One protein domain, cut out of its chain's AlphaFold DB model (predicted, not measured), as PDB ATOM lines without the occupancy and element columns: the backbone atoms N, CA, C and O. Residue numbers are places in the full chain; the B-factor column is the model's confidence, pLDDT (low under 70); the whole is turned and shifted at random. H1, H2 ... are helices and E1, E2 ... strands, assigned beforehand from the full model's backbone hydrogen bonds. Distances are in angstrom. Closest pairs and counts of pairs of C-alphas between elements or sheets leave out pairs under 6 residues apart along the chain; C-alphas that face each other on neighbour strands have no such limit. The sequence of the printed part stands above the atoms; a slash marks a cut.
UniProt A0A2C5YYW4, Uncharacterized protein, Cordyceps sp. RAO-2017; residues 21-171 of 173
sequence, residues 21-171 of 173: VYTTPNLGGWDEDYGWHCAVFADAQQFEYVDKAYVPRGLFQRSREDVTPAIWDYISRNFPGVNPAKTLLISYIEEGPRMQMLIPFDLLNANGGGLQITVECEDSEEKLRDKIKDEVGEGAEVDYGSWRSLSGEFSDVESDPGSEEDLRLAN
ATOM      1  N   VAL A  21      51.319   7.463  -0.582       90.00
ATOM      2  CA  VAL A  21      52.085   6.584  -1.466       90.00
ATOM      3  C   VAL A  21      51.751   5.147  -1.125       90.00
ATOM      4  O   VAL A  21      51.892   4.742   0.026       90.00
ATOM      5  N   TYR A  22      51.325   4.395  -2.132       89.44
ATOM      6  CA  TYR A  22      50.926   3.003  -1.998       89.44
ATOM      7  C   TYR A  22      52.103   2.059  -2.249       89.44
ATOM      8  O   TYR A  22      52.867   2.244  -3.197       89.44
ATOM      9  N   THR A  23      52.224   1.022  -1.424       90.75
ATOM     10  CA  THR A  23      53.222  -0.047  -1.557       90.75
ATOM     11  C   THR A  23      52.586  -1.418  -1.330       90.75
ATOM     12  O   THR A  23      51.616  -1.553  -0.583       90.75
ATOM     13  N   THR A  24      53.164  -2.457  -1.926       90.69
ATOM     14  CA  THR A  24      52.812  -3.868  -1.692       90.69
ATOM     15  C   THR A  24      53.860  -4.548  -0.807       90.69
ATOM     16  O   THR A  24      54.998  -4.078  -0.754       90.69
ATOM     17  N   PRO A  25      53.515  -5.650  -0.112       89.44
ATOM     18  CA  PRO A  25      54.452  -6.358   0.765       89.44
ATOM     19  C   PRO A  25      55.593  -7.050   0.005       89.44
ATOM     20  O   PRO A  25      56.587  -7.438   0.612       89.44
ATOM     21  N   ASN A  26      55.469  -7.210  -1.312       87.06
ATOM     22  CA  ASN A  26      56.461  -7.826  -2.181       87.06
ATOM     23  C   ASN A  26      56.680  -7.004  -3.463       87.06
ATOM     24  O   ASN A  26      55.842  -6.192  -3.873       87.06
ATOM     25  N   LEU A  27      57.833  -7.230  -4.097       84.69
ATOM     26  CA  LEU A  27      58.128  -6.702  -5.429       84.69
ATOM     27  C   LEU A  27      57.163  -7.302  -6.455       84.69
ATOM     28  O   LEU A  27      56.871  -8.495  -6.390       84.69
ATOM     29  N   GLY A  28      56.682  -6.471  -7.383       76.56
ATOM     30  CA  GLY A  28      55.733  -6.909  -8.413       76.56
ATOM     31  C   GLY A  28      54.338  -7.246  -7.869       76.56
ATOM     32  O   GLY A  28      53.587  -7.959  -8.521       76.56
ATOM     33  N   GLY A  29      53.979  -6.762  -6.672       78.44
ATOM     34  CA  GLY A  29      52.692  -7.077  -6.044       78.44
ATOM     35  C   GLY A  29      51.463  -6.477  -6.742       78.44
ATOM     36  O   GLY A  29      50.343  -6.930  -6.491       78.44
ATOM     37  N   TRP A  30      51.657  -5.486  -7.618       78.88
ATOM     38  CA  TRP A  30      50.615  -4.898  -8.463       78.88
ATOM     39  C   TRP A  30      50.435  -5.704  -9.755       78.88
ATOM     40  O   TRP A  30      51.407  -6.207 -10.306       78.88
ATOM     41  N   ASP A  31      49.199  -5.810 -10.259       72.00
ATOM     42  CA  ASP A  31      48.912  -6.571 -11.493       72.00
ATOM     43  C   ASP A  31      49.473  -5.920 -12.762       72.00
ATOM     44  O   ASP A  31      49.685  -6.599 -13.767       72.00
ATOM     45  N   GLU A  32      49.674  -4.604 -12.734       74.88
ATOM     46  CA  GLU A  32      50.166  -3.837 -13.870       74.88
ATOM     47  C   GLU A  32      51.663  -3.552 -13.710       74.88
ATOM     48  O   GLU A  32      52.112  -3.028 -12.689       74.88
ATOM     49  N   ASP A  33      52.435  -3.900 -14.742       76.38
ATOM     50  CA  ASP A  33      53.848  -3.551 -14.839       76.38
ATOM     51  C   ASP A  33      53.999  -2.176 -15.498       76.38
ATOM     52  O   ASP A  33      53.712  -1.987 -16.683       76.38
ATOM     53  N   TYR A  34      54.470  -1.209 -14.712       74.69
ATOM     54  CA  TYR A  34      54.714   0.164 -15.152       74.69
ATOM     55  C   TYR A  34      56.160   0.394 -15.638       74.69
ATOM     56  O   TYR A  34      56.542   1.532 -15.925       74.69
ATOM     57  N   GLY A  35      56.972  -0.665 -15.739       80.19
ATOM     58  CA  GLY A  35      58.335  -0.655 -16.281       80.19
ATOM     59  C   GLY A  35      59.428  -0.190 -15.313       80.19
ATOM     60  O   GLY A  35      60.604  -0.235 -15.663       80.19
ATOM     61  N   TRP A  36      59.062   0.255 -14.110       85.69
ATOM     62  CA  TRP A  36      59.993   0.547 -13.022       85.69
ATOM     63  C   TRP A  36      59.561  -0.189 -11.764       85.69
ATOM     64  O   TRP A  36      58.394  -0.152 -11.375       85.69
ATOM     65  N   HIS A  37      60.530  -0.801 -11.097       87.25
ATOM     66  CA  HIS A  37      60.335  -1.506  -9.840       87.25
ATOM     67  C   HIS A  37      61.130  -0.782  -8.771       87.25
ATOM     68  O   HIS A  37      62.302  -0.484  -8.988       87.25
ATOM     69  N   CYS A  38      60.513  -0.523  -7.622       88.19
ATOM     70  CA  CYS A  38      61.159   0.182  -6.527       88.19
ATOM     71  C   CYS A  38      60.989  -0.566  -5.204       88.19
ATOM     72  O   CYS A  38      59.898  -1.039  -4.887       88.19
ATOM     73  N   ALA A  39      62.060  -0.620  -4.418       90.69
ATOM     74  CA  ALA A  39      62.049  -1.018  -3.020       90.69
ATOM     75  C   ALA A  39      62.164   0.233  -2.148       90.69
ATOM     76  O   ALA A  39      63.021   1.091  -2.376       90.69
ATOM     77  N   VAL A  40      61.276   0.339  -1.162       91.75
ATOM     78  CA  VAL A  40      61.228   1.462  -0.225       91.75
ATOM     79  C   VAL A  40      61.797   0.999   1.107       91.75
ATOM     80  O   VAL A  40      61.337   0.010   1.672       91.75
ATOM     81  N   PHE A  41      62.775   1.738   1.615       93.12
ATOM     82  CA  PHE A  41      63.414   1.487   2.900       93.12
ATOM     83  C   PHE A  41      63.138   2.646   3.853       93.12
ATOM     84  O   PHE A  41      62.881   3.773   3.429       93.12
ATOM     85  N   ALA A  42      63.203   2.369   5.150       94.44
ATOM     86  CA  ALA A  42      63.068   3.359   6.208       94.44
ATOM     87  C   ALA A  42      64.040   3.035   7.346       94.44
ATOM     88  O   ALA A  42      64.493   1.894   7.485       94.44
ATOM     89  N   ASP A  43      64.337   4.026   8.182       95.06
ATOM     90  CA  ASP A  43      65.092   3.800   9.410       95.06
ATOM     91  C   ASP A  43      64.306   2.861  10.336       95.06
ATOM     92  O   ASP A  43      63.189   3.170  10.756       95.06
ATOM     93  N   ALA A  44      64.896   1.708  10.658       92.00
ATOM     94  CA  ALA A  44      64.222   0.659  11.417       92.00
ATOM     95  C   ALA A  44      63.776   1.122  12.812       92.00
ATOM     96  O   ALA A  44      62.712   0.718  13.278       92.00
ATOM     97  N   GLN A  45      64.556   1.989  13.471       92.44
ATOM     98  CA  GLN A  45      64.213   2.497  14.795       92.44
ATOM     99  C   GLN A  45      63.034   3.469  14.709       92.44
ATOM    100  O   GLN A  45      62.096   3.347  15.487       92.44
ATOM    101  N   GLN A  46      63.038   4.402  13.757       93.38
ATOM    102  CA  GLN A  46      61.914   5.327  13.560       93.38
ATOM    103  C   GLN A  46      60.648   4.577  13.132       93.38
ATOM    104  O   GLN A  46      59.554   4.845  13.631       93.38
ATOM    105  N   PHE A  47      60.808   3.588  12.253       94.25
ATOM    106  CA  PHE A  47      59.722   2.743  11.782       94.25
ATOM    107  C   PHE A  47      59.091   1.909  12.907       94.25
ATOM    108  O   PHE A  47      57.888   1.668  12.899       94.25
ATOM    109  N   GLU A  48      59.857   1.480  13.907       93.81
ATOM    110  CA  GLU A  48      59.323   0.719  15.041       93.81
ATOM    111  C   GLU A  48      58.288   1.517  15.857       93.81
ATOM    112  O   GLU A  48      57.296   0.953  16.332       93.81
ATOM    113  N   TYR A  49      58.487   2.832  15.976       93.44
ATOM    114  CA  TYR A  49      57.653   3.717  16.798       93.44
ATOM    115  C   TYR A  49      56.591   4.491  16.020       93.44
ATOM    116  O   TYR A  49      55.719   5.083  16.652       93.44
ATOM    117  N   VAL A  50      56.634   4.510  14.684       95.75
ATOM    118  CA  VAL A  50      55.544   5.118  13.912       95.75
ATOM    119  C   VAL A  50      54.279   4.278  14.051       95.75
ATOM    120  O   VAL A  50      54.321   3.048  13.925       95.75
ATOM    121  N   ASP A  51      53.153   4.941  14.301       97.31
ATOM    122  CA  ASP A  51      51.862   4.271  14.380       97.31
ATOM    123  C   ASP A  51      51.533   3.596  13.046       97.31
ATOM    124  O   ASP A  51      51.794   4.131  11.960       97.31
ATOM    125  N   LYS A  52      50.912   2.425  13.137       97.25
ATOM    126  CA  LYS A  52      50.325   1.701  12.013       97.25
ATOM    127  C   LYS A  52      48.877   1.398  12.356       97.25
ATOM    128  O   LYS A  52      48.572   1.050  13.496       97.25
ATOM    129  N   ALA A  53      47.983   1.500  11.388       97.06
ATOM    130  CA  ALA A  53      46.578   1.179  11.592       97.06
ATOM    131  C   ALA A  53      46.054   0.323  10.448       97.06
ATOM    132  O   ALA A  53      46.218   0.660   9.274       97.06
ATOM    133  N   TYR A  54      45.387  -0.768  10.807       96.25
ATOM    134  CA  TYR A  54      44.589  -1.529   9.868       96.25
ATOM    135  C   TYR A  54      43.295  -0.772   9.539       96.25
ATOM    136  O   TYR A  54      42.568  -0.320  10.431       96.25
ATOM    137  N   VAL A  55      43.007  -0.653   8.246       94.88
ATOM    138  CA  VAL A  55      41.801  -0.034   7.699       94.88
ATOM    139  C   VAL A  55      40.919  -1.141   7.120       94.88
ATOM    140  O   VAL A  55      41.303  -1.750   6.120       94.88
ATOM    141  N   PRO A  56      39.737  -1.412   7.699       92.44
ATOM    142  CA  PRO A  56      38.803  -2.388   7.155       92.44
ATOM    143  C   PRO A  56      38.406  -2.069   5.714       92.44
ATOM    144  O   PRO A  56      38.041  -0.931   5.404       92.44
ATOM    145  N   ARG A  57      38.414  -3.091   4.847       88.69
ATOM    146  CA  ARG A  57      38.081  -2.948   3.421       88.69
ATOM    147  C   ARG A  57      36.716  -2.290   3.191       88.69
ATOM    148  O   ARG A  57      36.573  -1.456   2.299       88.69
ATOM    149  N   GLY A  58      35.735  -2.592   4.043       87.75
ATOM    150  CA  GLY A  58      34.384  -2.025   3.974       87.75
ATOM    151  C   GLY A  58      34.305  -0.495   4.058       87.75
ATOM    152  O   GLY A  58      33.294   0.076   3.660       87.75
ATOM    153  N   LEU A  59      35.356   0.190   4.527       88.94
ATOM    154  CA  LEU A  59      35.399   1.657   4.570       88.94
ATOM    155  C   LEU A  59      35.623   2.305   3.200       88.94
ATOM    156  O   LEU A  59      35.347   3.494   3.042       88.94
ATOM    157  N   PHE A  60      36.136   1.554   2.228       87.81
ATOM    158  CA  PHE A  60      36.490   2.092   0.916       87.81
ATOM    159  C   PHE A  60      36.038   1.247  -0.265       87.81
ATOM    160  O   PHE A  60      36.027   1.747  -1.389       87.81
ATOM    161  N   GLN A  61      35.643  -0.005  -0.032       84.00
ATOM    162  CA  GLN A  61      35.146  -0.892  -1.074       84.00
ATOM    163  C   GLN A  61      34.019  -0.214  -1.864       84.00
ATOM    164  O   GLN A  61      33.031   0.258  -1.298       84.00
ATOM    165  N   ARG A  62      34.169  -0.176  -3.190       77.62
ATOM    166  CA  ARG A  62      33.251   0.421  -4.170       77.62
ATOM    167  C   ARG A  62      33.056   1.932  -4.029       77.62
ATOM    168  O   ARG A  62      32.167   2.489  -4.683       77.62
ATOM    169  N   SER A  63      33.872   2.607  -3.219       79.88
ATOM    170  CA  SER A  63      33.878   4.064  -3.168       79.88
ATOM    171  C   SER A  63      34.500   4.633  -4.440       79.88
ATOM    172  O   SER A  63      35.495   4.134  -4.956       79.88
ATOM    173  N   ARG A  64      33.907   5.712  -4.951       75.69
ATOM    174  CA  ARG A  64      34.458   6.500  -6.067       75.69
ATOM    175  C   ARG A  64      34.905   7.894  -5.628       75.69
ATOM    176  O   ARG A  64      35.274   8.712  -6.468       75.69
ATOM    177  N   GLU A  65      34.830   8.166  -4.330       83.44
ATOM    178  CA  GLU A  65      35.134   9.455  -3.719       83.44
ATOM    179  C   GLU A  65      36.412   9.376  -2.878       83.44
ATOM    180  O   GLU A  65      36.957   8.301  -2.629       83.44
ATOM    181  N   ASP A  66      36.896  10.531  -2.425       86.38
ATOM    182  CA  ASP A  66      38.016  10.592  -1.492       86.38
ATOM    183  C   ASP A  66      37.601  10.079  -0.107       86.38
ATOM    184  O   ASP A  66      36.934  10.769   0.664       86.38
ATOM    185  N   VAL A  67      38.037   8.864   0.209       90.19
ATOM    186  CA  VAL A  67      37.756   8.165   1.471       90.19
ATOM    187  C   VAL A  67      38.634   8.620   2.641       90.19
ATOM    188  O   VAL A  67      38.401   8.200   3.775       90.19
ATOM    189  N   THR A  68      39.617   9.501   2.412       91.81
ATOM    190  CA  THR A  68      40.563   9.949   3.450       91.81
ATOM    191  C   THR A  68      39.860  10.470   4.711       91.81
ATOM    192  O   THR A  68      40.213  10.009   5.798       91.81
ATOM    193  N   PRO A  69      38.840  11.355   4.631       92.44
ATOM    194  CA  PRO A  69      38.162  11.851   5.830       92.44
ATOM    195  C   PRO A  69      37.447  10.748   6.619       92.44
ATOM    196  O   PRO A  69      37.482  10.761   7.846       92.44
ATOM    197  N   ALA A  70      36.834   9.778   5.930       92.81
ATOM    198  CA  ALA A  70      36.124   8.670   6.568       92.81
ATOM    199  C   ALA A  70      37.092   7.729   7.304       92.81
ATOM    200  O   ALA A  70      36.827   7.315   8.432       92.81
ATOM    201  N   ILE A  71      38.247   7.446   6.696       94.62
ATOM    202  CA  ILE A  71      39.304   6.632   7.307       94.62
ATOM    203  C   ILE A  71      39.927   7.352   8.505       94.62
ATOM    204  O   ILE A  71      40.139   6.740   9.551       94.62
ATOM    205  N   TRP A  72      40.192   8.655   8.387       95.62
ATOM    206  CA  TRP A  72      40.726   9.454   9.494       95.62
ATOM    207  C   TRP A  72      39.774   9.487  10.686       95.62
ATOM    208  O   TRP A  72      40.213   9.357  11.830       95.62
ATOM    209  N   ASP A  73      38.478   9.629  10.421       95.44
ATOM    210  CA  ASP A  73      37.442   9.585  11.446       95.44
ATOM    211  C   ASP A  73      37.343   8.192  12.093       95.44
ATOM    212  O   ASP A  73      37.327   8.087  13.320       95.44
ATOM    213  N   TYR A  74      37.391   7.115  11.302       95.56
ATOM    214  CA  TYR A  74      37.469   5.744  11.822       95.56
ATOM    215  C   TYR A  74      38.670   5.549  12.762       95.56
ATOM    216  O   TYR A  74      38.486   5.079  13.886       95.56
ATOM    217  N   ILE A  75      39.878   5.944  12.345       96.50
ATOM    218  CA  ILE A  75      41.098   5.810  13.159       96.50
ATOM    219  C   ILE A  75      40.974   6.622  14.447       96.50
ATOM    220  O   ILE A  75      41.219   6.099  15.529       96.50
ATOM    221  N   SER A  76      40.533   7.877  14.345       96.19
ATOM    222  CA  SER A  76      40.420   8.774  15.501       96.19
ATOM    223  C   SER A  76      39.406   8.272  16.534       96.19
ATOM    224  O   SER A  76      39.613   8.449  17.735       96.19
ATOM    225  N   ARG A  77      38.312   7.639  16.082       95.19
ATOM    226  CA  ARG A  77      37.275   7.072  16.957       95.19
ATOM    227  C   ARG A  77      37.698   5.756  17.608       95.19
ATOM    228  O   ARG A  77      37.401   5.552  18.782       95.19
ATOM    229  N   ASN A  78      38.367   4.874  16.865       95.06
ATOM    230  CA  ASN A  78      38.665   3.512  17.325       95.06
ATOM    231  C   ASN A  78      40.035   3.378  18.000       95.06
ATOM    232  O   ASN A  78      40.214   2.495  18.836       95.06
ATOM    233  N   PHE A  79      40.984   4.265  17.690       95.56
ATOM    234  CA  PHE A  79      42.351   4.221  18.209       95.56
ATOM    235  C   PHE A  79      42.735   5.565  18.856       95.56
ATOM    236  O   PHE A  79      43.487   6.355  18.279       95.56
ATOM    237  N   PRO A  80      42.217   5.869  20.064       93.56
ATOM    238  CA  PRO A  80      42.498   7.132  20.738       93.56
ATOM    239  C   PRO A  80      44.001   7.373  20.920       93.56
ATOM    240  O   PRO A  80      44.716   6.533  21.462       93.56
ATOM    241  N   GLY A  81      44.468   8.553  20.508       93.12
ATOM    242  CA  GLY A  81      45.880   8.942  20.584       93.12
ATOM    243  C   GLY A  81      46.684   8.677  19.309       93.12
ATOM    244  O   GLY A  81      47.773   9.231  19.184       93.12
ATOM    245  N   VAL A  82      46.133   7.928  18.349       95.75
ATOM    246  CA  VAL A  82      46.725   7.742  17.020       95.75
ATOM    247  C   VAL A  82      46.365   8.934  16.130       95.75
ATOM    248  O   VAL A  82      45.198   9.314  16.024       95.75
ATOM    249  N   ASN A  83      47.365   9.543  15.487       95.88
ATOM    250  CA  ASN A  83      47.145  10.631  14.532       95.88
ATOM    251  C   ASN A  83      47.105  10.077  13.100       95.88
ATOM    252  O   ASN A  83      48.176   9.819  12.552       95.88
ATOM    253  N   PRO A  84      45.936   9.994  12.439       95.56
ATOM    254  CA  PRO A  84      45.811   9.342  11.134       95.56
ATOM    255  C   PRO A  84      46.656   9.982  10.023       95.56
ATOM    256  O   PRO A  84      47.033   9.297   9.077       95.56
ATOM    257  N   ALA A  85      47.006  11.267  10.135       95.12
ATOM    258  CA  ALA A  85      47.912  11.910   9.184       95.12
ATOM    259  C   ALA A  85      49.360  11.398   9.310       95.12
ATOM    260  O   ALA A  85      50.115  11.454   8.348       95.12
ATOM    261  N   LYS A  86      49.750  10.876  10.481       95.94
ATOM    262  CA  LYS A  86      51.096  10.366  10.797       95.94
ATOM    263  C   LYS A  86      51.113   8.864  11.089       95.94
ATOM    264  O   LYS A  86      51.971   8.388  11.829       95.94
ATOM    265  N   THR A  87      50.182   8.125  10.499       96.88
ATOM    266  CA  THR A  87      50.020   6.684  10.711       96.88
ATOM    267  C   THR A  87      50.106   5.956   9.383       96.88
ATOM    268  O   THR A  87      49.394   6.294   8.443       96.88
ATOM    269  N   LEU A  88      50.956   4.935   9.298       97.44
ATOM    270  CA  LEU A  88      50.973   4.044   8.140       97.44
ATOM    271  C   LEU A  88      49.660   3.263   8.090       97.44
ATOM    272  O   LEU A  88      49.261   2.652   9.083       97.44
ATOM    273  N   LEU A  89      48.983   3.281   6.949       97.00
ATOM    274  CA  LEU A  89      47.689   2.619   6.813       97.00
ATOM    275  C   LEU A  89      47.881   1.293   6.101       97.00
ATOM    276  O   LEU A  89      48.549   1.238   5.075       97.00
ATOM    277  N   ILE A  90      47.312   0.226   6.646       96.31
ATOM    278  CA  ILE A  90      47.446  -1.128   6.114       96.31
ATOM    279  C   ILE A  90      46.052  -1.644   5.814       96.31
ATOM    280  O   ILE A  90      45.142  -1.509   6.627       96.31
ATOM    281  N   SER A  91      45.866  -2.239   4.649       94.06
ATOM    282  CA  SER A  91      44.614  -2.909   4.333       94.06
ATOM    283  C   SER A  91      44.838  -3.981   3.291       94.06
ATOM    284  O   SER A  91      45.896  -4.057   2.665       94.06
ATOM    285  N   TYR A  92      43.816  -4.785   3.067       91.69
ATOM    286  CA  TYR A  92      43.756  -5.540   1.842       91.69
ATOM    287  C   TYR A  92      43.412  -4.626   0.658       91.69
ATOM    288  O   TYR A  92      42.724  -3.619   0.807       91.69
ATOM    289  N   ILE A  93      43.885  -4.971  -0.533       88.00
ATOM    290  CA  ILE A  93      43.414  -4.372  -1.785       88.00
ATOM    291  C   ILE A  93      41.927  -4.715  -1.941       88.00
ATOM    292  O   ILE A  93      41.479  -5.757  -1.451       88.00
ATOM    293  N   GLU A  94      41.151  -3.822  -2.556       84.31
ATOM    294  CA  GLU A  94      39.697  -3.965  -2.736       84.31
ATOM    295  C   GLU A  94      39.284  -5.328  -3.304       84.31
ATOM    296  O   GLU A  94      38.283  -5.885  -2.857       84.31
ATOM    297  N   GLU A  95      40.069  -5.872  -4.234       81.25
ATOM    298  CA  GLU A  95      39.835  -7.180  -4.839       81.25
ATOM    299  C   GLU A  95      40.973  -8.161  -4.498       81.25
ATOM    300  O   GLU A  95      42.153  -7.918  -4.778       81.25
ATOM    301  N   GLY A  96      40.608  -9.311  -3.921       80.00
ATOM    302  CA  GLY A  96      41.521 -10.427  -3.648       80.00
ATOM    303  C   GLY A  96      42.264 -10.356  -2.303       80.00
ATOM    304  O   GLY A  96      42.073  -9.432  -1.521       80.00
ATOM    305  N   PRO A  97      43.120 -11.344  -1.985       85.12
ATOM    306  CA  PRO A  97      43.727 -11.483  -0.655       85.12
ATOM    307  C   PRO A  97      45.016 -10.664  -0.471       85.12
ATOM    308  O   PRO A  97      45.717 -10.826   0.525       85.12
ATOM    309  N   ARG A  98      45.384  -9.819  -1.439       87.88
ATOM    310  CA  ARG A  98      46.637  -9.059  -1.382       87.88
ATOM    311  C   ARG A  98      46.520  -7.891  -0.422       87.88
ATOM    312  O   ARG A  98      45.491  -7.226  -0.382       87.88
ATOM    313  N   MET A  99      47.599  -7.613   0.297       91.62
ATOM    314  CA  MET A  99      47.703  -6.441   1.160       91.62
ATOM    315  C   MET A  99      48.414  -5.284   0.467       91.62
ATOM    316  O   MET A  99      49.234  -5.467  -0.431       91.62
ATOM    317  N   GLN A 100      48.119  -4.088   0.948       92.81
ATOM    318  CA  GLN A 100      48.762  -2.836   0.590       92.81
ATOM    319  C   GLN A 100      49.062  -2.043   1.861       92.81
ATOM    320  O   GLN A 100      48.394  -2.193   2.888       92.81
ATOM    321  N   MET A 101      50.058  -1.175   1.766       94.62
ATOM    322  CA  MET A 101      50.327  -0.144   2.754       94.62
ATOM    323  C   MET A 101      50.271   1.220   2.071       94.62
ATOM    324  O   MET A 101      50.706   1.370   0.932       94.62
ATOM    325  N   LEU A 102      49.765   2.215   2.786       94.69
ATOM    326  CA  LEU A 102      49.839   3.616   2.419       94.69
ATOM    327  C   LEU A 102      50.735   4.358   3.402       94.69
ATOM    328  O   LEU A 102      50.537   4.302   4.616       94.69
ATOM    329  N   ILE A 103      51.694   5.091   2.844       94.81
ATOM    330  CA  ILE A 103      52.508   6.082   3.538       94.81
ATOM    331  C   ILE A 103      51.827   7.448   3.351       94.81
ATOM    332  O   ILE A 103      51.858   7.983   2.235       94.81
ATOM    333  N   PRO A 104      51.200   8.035   4.391       94.25
ATOM    334  CA  PRO A 104      50.670   9.390   4.304       94.25
ATOM    335  C   PRO A 104      51.746  10.411   3.940       94.25
ATOM    336  O   PRO A 104      52.914  10.266   4.309       94.25
ATOM    337  N   PHE A 105      51.346  11.497   3.280       92.75
ATOM    338  CA  PHE A 105      52.288  12.533   2.859       92.75
ATOM    339  C   PHE A 105      53.071  13.148   4.024       92.75
ATOM    340  O   PHE A 105      54.261  13.411   3.867       92.75
ATOM    341  N   ASP A 106      52.469  13.309   5.202       94.50
ATOM    342  CA  ASP A 106      53.151  13.863   6.380       94.50
ATOM    343  C   ASP A 106      54.299  12.976   6.894       94.50
ATOM    344  O   ASP A 106      55.137  13.459   7.656       94.50
ATOM    345  N   LEU A 107      54.366  11.702   6.483       94.56
ATOM    346  CA  LEU A 107      55.470  10.792   6.803       94.56
ATOM    347  C   LEU A 107      56.612  10.830   5.775       94.56
ATOM    348  O   LEU A 107      57.676  10.255   6.017       94.56
ATOM    349  N   LEU A 108      56.446  11.541   4.656       93.38
ATOM    350  CA  LEU A 108      57.495  11.683   3.650       93.38
ATOM    351  C   LEU A 108      58.614  12.613   4.129       93.38
ATOM    352  O   LEU A 108      58.379  13.612   4.814       93.38
ATOM    353  N   ASN A 109      59.848  12.332   3.698       92.00
ATOM    354  CA  ASN A 109      61.021  13.139   4.056       92.00
ATOM    355  C   ASN A 109      60.853  14.616   3.680       92.00
ATOM    356  O   ASN A 109      61.217  15.489   4.466       92.00
ATOM    357  N   ALA A 110      60.249  14.895   2.521       89.31
ATOM    358  CA  ALA A 110      59.980  16.254   2.049       89.31
ATOM    359  C   ALA A 110      59.100  17.070   3.017       89.31
ATOM    360  O   ALA A 110      59.190  18.294   3.043       89.31
ATOM    361  N   ASN A 111      58.302  16.386   3.842       91.31
ATOM    362  CA  ASN A 111      57.402  16.980   4.829       91.31
ATOM    363  C   ASN A 111      57.922  16.836   6.272       91.31
ATOM    364  O   ASN A 111      57.201  17.121   7.226       91.31
ATOM    365  N   GLY A 112      59.179  16.408   6.455       90.75
ATOM    366  CA  GLY A 112      59.779  16.225   7.778       90.75
ATOM    367  C   GLY A 112      59.220  15.025   8.547       90.75
ATOM    368  O   GLY A 112      59.198  15.046   9.777       90.75
ATOM    369  N   GLY A 113      58.766  13.985   7.840       89.75
ATOM    370  CA  GLY A 113      58.073  12.832   8.420       89.75
ATOM    371  C   GLY A 113      58.901  11.901   9.308       89.75
ATOM    372  O   GLY A 113      58.339  11.057   9.997       89.75
ATOM    373  N   GLY A 114      60.226  12.062   9.337       89.81
ATOM    374  CA  GLY A 114      61.102  11.411  10.319       89.81
ATOM    375  C   GLY A 114      61.448   9.943  10.047       89.81
ATOM    376  O   GLY A 114      62.336   9.424  10.712       89.81
ATOM    377  N   LEU A 115      60.837   9.295   9.050       92.88
ATOM    378  CA  LEU A 115      61.117   7.894   8.699       92.88
ATOM    379  C   LEU A 115      62.438   7.674   7.945       92.88
ATOM    380  O   LEU A 115      62.863   6.531   7.803       92.88
ATOM    381  N   GLN A 116      63.081   8.746   7.466       93.56
ATOM    382  CA  GLN A 116      64.308   8.683   6.658       93.56
ATOM    383  C   GLN A 116      64.159   7.733   5.461       93.56
ATOM    384  O   GLN A 116      64.983   6.855   5.230       93.56
ATOM    385  N   ILE A 117      63.070   7.907   4.711       93.12
ATOM    386  CA  ILE A 117      62.713   7.026   3.600       93.12
ATOM    387  C   ILE A 117      63.785   7.100   2.509       93.12
ATOM    388  O   ILE A 117      64.122   8.195   2.052       93.12
ATOM    389  N   THR A 118      64.277   5.958   2.051       92.69
ATOM    390  CA  THR A 118      65.107   5.853   0.844       92.69
ATOM    391  C   THR A 118      64.444   4.914  -0.152       92.69
ATOM    392  O   THR A 118      63.584   4.105   0.203       92.69
ATOM    393  N   VAL A 119      64.796   5.062  -1.425       91.12
ATOM    394  CA  VAL A 119      64.209   4.273  -2.507       91.12
ATOM    395  C   VAL A 119      65.315   3.763  -3.411       91.12
ATOM    396  O   VAL A 119      66.145   4.548  -3.867       91.12
ATOM    397  N   GLU A 120      65.281   2.468  -3.700       91.88
ATOM    398  CA  GLU A 120      66.075   1.847  -4.755       91.88
ATOM    399  C   GLU A 120      65.144   1.433  -5.884       91.88
ATOM    400  O   GLU A 120      64.207   0.677  -5.644       91.88
ATOM    401  N   CYS A 121      65.385   1.922  -7.099       90.69
ATOM    402  CA  CYS A 121      64.582   1.576  -8.268       90.69
ATOM    403  C   CYS A 121      65.445   1.007  -9.389       90.69
ATOM    404  O   CYS A 121      66.551   1.492  -9.625       90.69
ATOM    405  N   GLU A 122      64.903   0.037 -10.118       92.81
ATOM    406  CA  GLU A 122      65.493  -0.523 -11.333       92.81
ATOM    407  C   GLU A 122      64.412  -0.731 -12.406       92.81
ATOM    408  O   GLU A 122      63.217  -0.803 -12.114       92.81
ATOM    409  N   ASP A 123      64.844  -0.833 -13.661       90.50
ATOM    410  CA  ASP A 123      63.995  -1.058 -14.841       90.50
ATOM    411  C   ASP A 123      63.577  -2.533 -15.025       90.50
ATOM    412  O   ASP A 123      62.909  -2.878 -15.997       90.50
ATOM    413  N   SER A 124      63.991  -3.422 -14.117       89.56
ATOM    414  CA  SER A 124      63.482  -4.790 -14.026       89.56
ATOM    415  C   SER A 124      63.498  -5.306 -12.589       89.56
ATOM    416  O   SER A 124      64.372  -4.961 -11.787       89.56
ATOM    417  N   GLU A 125      62.543  -6.180 -12.265       88.31
ATOM    418  CA  GLU A 125      62.448  -6.807 -10.944       88.31
ATOM    419  C   GLU A 125      63.710  -7.613 -10.593       88.31
ATOM    420  O   GLU A 125      64.183  -7.555  -9.461       88.31
ATOM    421  N   GLU A 126      64.287  -8.327 -11.565       89.50
ATOM    422  CA  GLU A 126      65.512  -9.117 -11.386       89.50
ATOM    423  C   GLU A 126      66.685  -8.243 -10.930       89.50
ATOM    424  O   GLU A 126      67.340  -8.561  -9.936       89.50
ATOM    425  N   LYS A 127      66.911  -7.105 -11.600       92.44
ATOM    426  CA  LYS A 127      67.982  -6.171 -11.233       92.44
ATOM    427  C   LYS A 127      67.759  -5.579  -9.852       92.44
ATOM    428  O   LYS A 127      68.709  -5.485  -9.078       92.44
ATOM    429  N   LEU A 128      66.517  -5.202  -9.538       91.56
ATOM    430  CA  LEU A 128      66.198  -4.679  -8.215       91.56
ATOM    431  C   LEU A 128      66.481  -5.730  -7.142       91.56
ATOM    432  O   LEU A 128      67.170  -5.419  -6.176       91.56
ATOM    433  N   ARG A 129      66.007  -6.969  -7.328       90.69
ATOM    434  CA  ARG A 129      66.257  -8.079  -6.396       90.69
ATOM    435  C   ARG A 129      67.744  -8.295  -6.177       90.69
ATOM    436  O   ARG A 129      68.169  -8.380  -5.031       90.69
ATOM    437  N   ASP A 130      68.529  -8.331  -7.247       91.38
ATOM    438  CA  ASP A 130      69.977  -8.492  -7.144       91.38
ATOM    439  C   ASP A 130      70.657  -7.348  -6.389       91.38
ATOM    440  O   ASP A 130      71.655  -7.579  -5.705       91.38
ATOM    441  N   LYS A 131      70.116  -6.133  -6.507       91.94
ATOM    442  CA  LYS A 131      70.632  -4.934  -5.847       91.94
ATOM    443  C   LYS A 131      70.347  -4.902  -4.349       91.94
ATOM    444  O   LYS A 131      71.185  -4.395  -3.619       91.94
ATOM    445  N   ILE A 132      69.195  -5.418  -3.915       91.62
ATOM    446  CA  ILE A 132      68.727  -5.313  -2.520       91.62
ATOM    447  C   ILE A 132      68.833  -6.619  -1.719       91.62
ATOM    448  O   ILE A 132      68.405  -6.683  -0.566       91.62
ATOM    449  N   LYS A 133      69.312  -7.706  -2.335       90.06
ATOM    450  CA  LYS A 133      69.296  -9.055  -1.736       90.06
ATOM    451  C   LYS A 133      70.040  -9.156  -0.410       90.06
ATOM    452  O   LYS A 133      69.654  -9.974   0.422       90.06
ATOM    453  N   ASP A 134      71.078  -8.349  -0.214       89.50
ATOM    454  CA  ASP A 134      71.873  -8.363   1.012       89.50
ATOM    455  C   ASP A 134      71.120  -7.673   2.164       89.50
ATOM    456  O   ASP A 134      71.303  -8.029   3.329       89.50
ATOM    457  N   GLU A 135      70.229  -6.731   1.844       86.69
ATOM    458  CA  GLU A 135      69.396  -5.996   2.792       86.69
ATOM    459  C   GLU A 135      68.104  -6.735   3.162       86.69
ATOM    460  O   GLU A 135      67.713  -6.716   4.331       86.69
ATOM    461  N   VAL A 136      67.421  -7.363   2.194       82.75
ATOM    462  CA  VAL A 136      66.075  -7.944   2.412       82.75
ATOM    463  C   VAL A 136      66.027  -9.475   2.376       82.75
ATOM    464  O   VAL A 136      65.055 -10.061   2.851       82.75
ATOM    465  N   GLY A 137      67.069 -10.137   1.866       76.19
ATOM    466  CA  GLY A 137      67.095 -11.584   1.650       76.19
ATOM    467  C   GLY A 137      66.371 -12.038   0.373       76.19
ATOM    468  O   GLY A 137      65.593 -11.307  -0.243       76.19
ATOM    469  N   GLU A 138      66.633 -13.275  -0.059       73.62
ATOM    470  CA  GLU A 138      65.963 -13.856  -1.228       73.62
ATOM    471  C   GLU A 138      64.466 -14.073  -0.961       73.62
ATOM    472  O   GLU A 138      64.078 -14.648   0.054       73.62
ATOM    473  N   GLY A 139      63.615 -13.638  -1.897       67.88
ATOM    474  CA  GLY A 139      62.165 -13.844  -1.808       67.88
ATOM    475  C   GLY A 139      61.460 -13.004  -0.737       67.88
ATOM    476  O   GLY A 139      60.385 -13.395  -0.299       67.88
ATOM    477  N   ALA A 140      62.049 -11.876  -0.323       74.75
ATOM    478  CA  ALA A 140      61.507 -11.020   0.727       74.75
ATOM    479  C   ALA A 140      60.038 -10.628   0.491       74.75
ATOM    480  O   ALA A 140      59.693  -9.992  -0.511       74.75
ATOM    481  N   GLU A 141      59.200 -10.989   1.459       85.44
ATOM    482  CA  GLU A 141      57.833 -10.515   1.628       85.44
ATOM    483  C   GLU A 141      57.716  -9.922   3.030       85.44
ATOM    484  O   GLU A 141      58.171 -10.507   4.018       85.44
ATOM    485  N   VAL A 142      57.141  -8.729   3.113       87.88
ATOM    486  CA  VAL A 142      56.972  -8.011   4.368       87.88
ATOM    487  C   VAL A 142      55.739  -8.534   5.105       87.88
ATOM    488  O   VAL A 142      54.610  -8.348   4.657       87.88
ATOM    489  N   ASP A 143      55.952  -9.121   6.282       89.75
ATOM    490  CA  ASP A 143      54.867  -9.487   7.195       89.75
ATOM    491  C   ASP A 143      54.387  -8.259   7.983       89.75
ATOM    492  O   ASP A 143      54.911  -7.932   9.054       89.75
ATOM    493  N   TYR A 144      53.361  -7.587   7.459       91.19
ATOM    494  CA  TYR A 144      52.718  -6.448   8.118       91.19
ATOM    495  C   TYR A 144      52.161  -6.773   9.512       91.19
ATOM    496  O   TYR A 144      52.087  -5.878  10.354       91.19
ATOM    497  N   GLY A 145      51.791  -8.029   9.783       88.56
ATOM    498  CA  GLY A 145      51.223  -8.447  11.068       88.56
ATOM    499  C   GLY A 145      52.270  -8.565  12.174       88.56
ATOM    500  O   GLY A 145      51.937  -8.503  13.356       88.56
ATOM    501  N   SER A 146      53.547  -8.683  11.802       89.25
ATOM    502  CA  SER A 146      54.670  -8.758  12.743       89.25
ATOM    503  C   SER A 146      55.090  -7.400  13.325       89.25
ATOM    504  O   SER A 146      55.918  -7.335  14.238       89.25
ATOM    505  N   TRP A 147      54.555  -6.297  12.793       91.38
ATOM    506  CA  TRP A 147      55.017  -4.952  13.111       91.38
ATOM    507  C   TRP A 147      54.536  -4.440  14.473       91.38
ATOM    508  O   TRP A 147      53.388  -4.609  14.877       91.38
ATOM    509  N   ARG A 148      55.425  -3.724  15.171       90.75
ATOM    510  CA  ARG A 148      55.084  -2.989  16.397       90.75
ATOM    511  C   ARG A 148      54.232  -1.760  16.093       90.75
ATOM    512  O   ARG A 148      54.324  -1.177  15.010       90.75
ATOM    513  N   SER A 149      53.456  -1.352  17.099       91.81
ATOM    514  CA  SER A 149      52.574  -0.177  17.045       91.81
ATOM    515  C   SER A 149      51.474  -0.303  15.983       91.81
ATOM    516  O   SER A 149      51.041   0.695  15.416       91.81
ATOM    517  N   LEU A 150      51.038  -1.537  15.706       94.06
ATOM    518  CA  LEU A 150      49.901  -1.836  14.842       94.06
ATOM    519  C   LEU A 150      48.595  -1.816  15.644       94.06
ATOM    520  O   LEU A 150      48.444  -2.541  16.626       94.06
ATOM    521  N   SER A 151      47.658  -0.982  15.200       94.12
ATOM    522  CA  SER A 151      46.300  -0.879  15.728       94.12
ATOM    523  C   SER A 151      45.299  -1.562  14.797       94.12
ATOM    524  O   SER A 151      45.327  -1.344  13.585       94.12
ATOM    525  N   GLY A 152      44.382  -2.340  15.372       89.25
ATOM    526  CA  GLY A 152      43.384  -3.121  14.637       89.25
ATOM    527  C   GLY A 152      43.832  -4.553  14.341       89.25
ATOM    528  O   GLY A 152      45.007  -4.892  14.449       89.25
ATOM    529  N   GLU A 153      42.869  -5.399  13.982       85.62
ATOM    530  CA  GLU A 153      43.091  -6.801  13.625       85.62
ATOM    531  C   GLU A 153      42.836  -6.992  12.130       85.62
ATOM    532  O   GLU A 153      41.877  -6.444  11.584       85.62
ATOM    533  N   PHE A 154      43.696  -7.760  11.461       85.44
ATOM    534  CA  PHE A 154      43.518  -8.041  10.043       85.44
ATOM    535  C   PHE A 154      42.305  -8.940   9.828       85.44
ATOM    536  O   PHE A 154      42.196 -10.019  10.407       85.44
ATOM    537  N   SER A 155      41.415  -8.493   8.950       77.31
ATOM    538  CA  SER A 155      40.287  -9.271   8.462       77.31
ATOM    539  C   SER A 155      40.251  -9.163   6.942       77.31
ATOM    540  O   SER A 155      40.242  -8.064   6.390       77.31
ATOM    541  N   ASP A 156      40.287 -10.292   6.247       67.44
ATOM    542  CA  ASP A 156      40.131 -10.357   4.791       67.44
ATOM    543  C   ASP A 156      38.660 -10.479   4.372       67.44
ATOM    544  O   ASP A 156      38.369 -10.617   3.182       67.44
ATOM    545  N   VAL A 157      37.739 -10.416   5.346       64.25
ATOM    546  CA  VAL A 157      36.300 -10.514   5.125       64.25
ATOM    547  C   VAL A 157      35.885  -9.390   4.187       64.25
ATOM    548  O   VAL A 157      35.885  -8.208   4.540       64.25
ATOM    549  N   GLU A 158      35.536  -9.772   2.961       53.78
ATOM    550  CA  GLU A 158      34.831  -8.881   2.058       53.78
ATOM    551  C   GLU A 158      33.528  -8.495   2.746       53.78
ATOM    552  O   GLU A 158      32.817  -9.365   3.256       53.78
ATOM    553  N   SER A 159      33.205  -7.205   2.782       50.59
ATOM    554  CA  SER A 159      31.906  -6.770   3.275       50.59
ATOM    555  C   SER A 159      30.844  -7.271   2.295       50.59
ATOM    556  O   SER A 159      30.524  -6.609   1.308       50.59
ATOM    557  N   ASP A 160      30.328  -8.477   2.529       42.22
ATOM    558  CA  ASP A 160      29.136  -8.975   1.857       42.22
ATOM    559  C   ASP A 160      27.989  -8.049   2.284       42.22
ATOM    560  O   ASP A 160      27.730  -7.926   3.487       42.22
ATOM    561  N   PRO A 161      27.322  -7.322   1.365       41.19
ATOM    562  CA  PRO A 161      26.191  -6.475   1.718       41.19
ATOM    563  C   PRO A 161      24.999  -7.366   2.106       41.19
ATOM    564  O   PRO A 161      24.063  -7.549   1.328       41.19
ATOM    565  N   GLY A 162      25.046  -7.963   3.299       41.97
ATOM    566  CA  GLY A 162      24.072  -8.962   3.724       41.97
ATOM    567  C   GLY A 162      24.240  -9.561   5.124       41.97
ATOM    568  O   GLY A 162      23.289 -10.189   5.590       41.97
ATOM    569  N   SER A 163      25.355  -9.378   5.838       42.84
ATOM    570  CA  SER A 163      25.448  -9.852   7.226       42.84
ATOM    571  C   SER A 163      24.785  -8.851   8.185       42.84
ATOM    572  O   SER A 163      25.241  -7.731   8.404       42.84
ATOM    573  N   GLU A 164      23.676  -9.266   8.800       48.28
ATOM    574  CA  GLU A 164      22.922  -8.498   9.808       48.28
ATOM    575  C   GLU A 164      23.743  -8.095  11.058       48.28
ATOM    576  O   GLU A 164      23.240  -7.358  11.909       48.28
ATOM    577  N   GLU A 165      24.987  -8.564  11.205       49.19
ATOM    578  CA  GLU A 165      25.859  -8.249  12.344       49.19
ATOM    579  C   GLU A 165      26.512  -6.860  12.253       49.19
ATOM    580  O   GLU A 165      26.546  -6.153  13.263       49.19
ATOM    581  N   ASP A 166      26.909  -6.393  11.065       48.00
ATOM    582  CA  ASP A 166      27.583  -5.089  10.929       48.00
ATOM    583  C   ASP A 166      26.601  -3.910  11.050       48.00
ATOM    584  O   ASP A 166      26.918  -2.859  11.614       48.00
ATOM    585  N   LEU A 167      25.345  -4.110  10.633       45.91
ATOM    586  CA  LEU A 167      24.258  -3.146  10.853       45.91
ATOM    587  C   LEU A 167      23.843  -3.039  12.329       45.91
ATOM    588  O   LEU A 167      23.276  -2.017  12.723       45.91
ATOM    589  N   ARG A 168      24.117  -4.059  13.154       42.97
ATOM    590  CA  ARG A 168      23.842  -4.012  14.598       42.97
ATOM    591  C   ARG A 168      24.895  -3.220  15.360       42.97
ATOM    592  O   ARG A 168      24.529  -2.487  16.273       42.97
ATOM    593  N   LEU A 169      26.163  -3.309  14.966       49.09
ATOM    594  CA  LEU A 169      27.246  -2.549  15.599       49.09
ATOM    595  C   LEU A 169      27.217  -1.058  15.228       49.09
ATOM    596  O   LEU A 169      27.643  -0.226  16.022       49.09
ATOM    597  N   ALA A 170      26.644  -0.704  14.073       44.50
ATOM    598  CA  ALA A 170      26.472   0.690  13.657       44.50
ATOM    599  C   ALA A 170      25.242   1.403  14.267       44.50
ATOM    600  O   ALA A 170      25.168   2.626  14.195       44.50
ATOM    601  N   ASN A 171      24.281   0.670  14.849       43.41
ATOM    602  CA  ASN A 171      23.018   1.226  15.374       43.41
ATOM    603  C   ASN A 171      22.776   0.937  16.868       43.41
ATOM    604  O   ASN A 171      21.663   1.133  17.357       43.41
TER     605      ASN A 171
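This is residues 21 to 171 of the 173 residues of an uncharacterized protein of Cordyceps sp. RAO-2017 (UniProt A0A2C5YYW4). Little of this model is regular structure: a four-stranded sheet in the middle, a two-stranded sheet with H3 packed on it at one end, and residues 162 to 171, with H4, sticking out at the other. The 151 printed residues, 60 in named elements, are mixed in class: E1 E2 H1 E3 H2 E4 E5 E6 H3 H4. The sheets run E1, E5, E4, E3, mixed, and E2, E6, antiparallel. The whole is compact, radius of gyration of the C-alphas 16.7 A, spanning 52 by 32 by 28 A.

E1, residues 21 to 23, is antiparallel to E5, residues 99 to 104; N 21 and O 103, 2.9 A apart, are within hydrogen-bond range, as are the pairs below. E2, residues 37 to 41, is antiparallel to E6, residues 118 to 122: N 39 and O 120, 2.8 A. E3, residues 52 to 54, H2, residues 68 to 78, and E4, residues 88 to 92, form a strand-helix-strand unit, parallel strands joined through a helix, its crossover right-handed: N 53 and O 88, 2.9 A. E4 and E5 form a hairpin: N 102 and O 89, 2.8 A. The closest C-alphas of E6 and H3, residues 125 to 136, are those of Glu 122 and Leu 128, 5.2 A. Every O i to N i+4 pair is within range in H2, 6 of 8 in H3 and 1 of 2 in H1, residues 44 to 49.

E1 begins at C-alpha 21 (52.085, 6.584, -1.466). E5 is 16.4 A long and H2 15.4 A. H4, residues 166 to 169, ends at C-alpha 169 (27.246, -2.549, 15.599).

The printed part has no cut. The link from H3 to H4 is long, 29 residues. Residue 139 and residues 156 to 171 are under 70 in pLDDT.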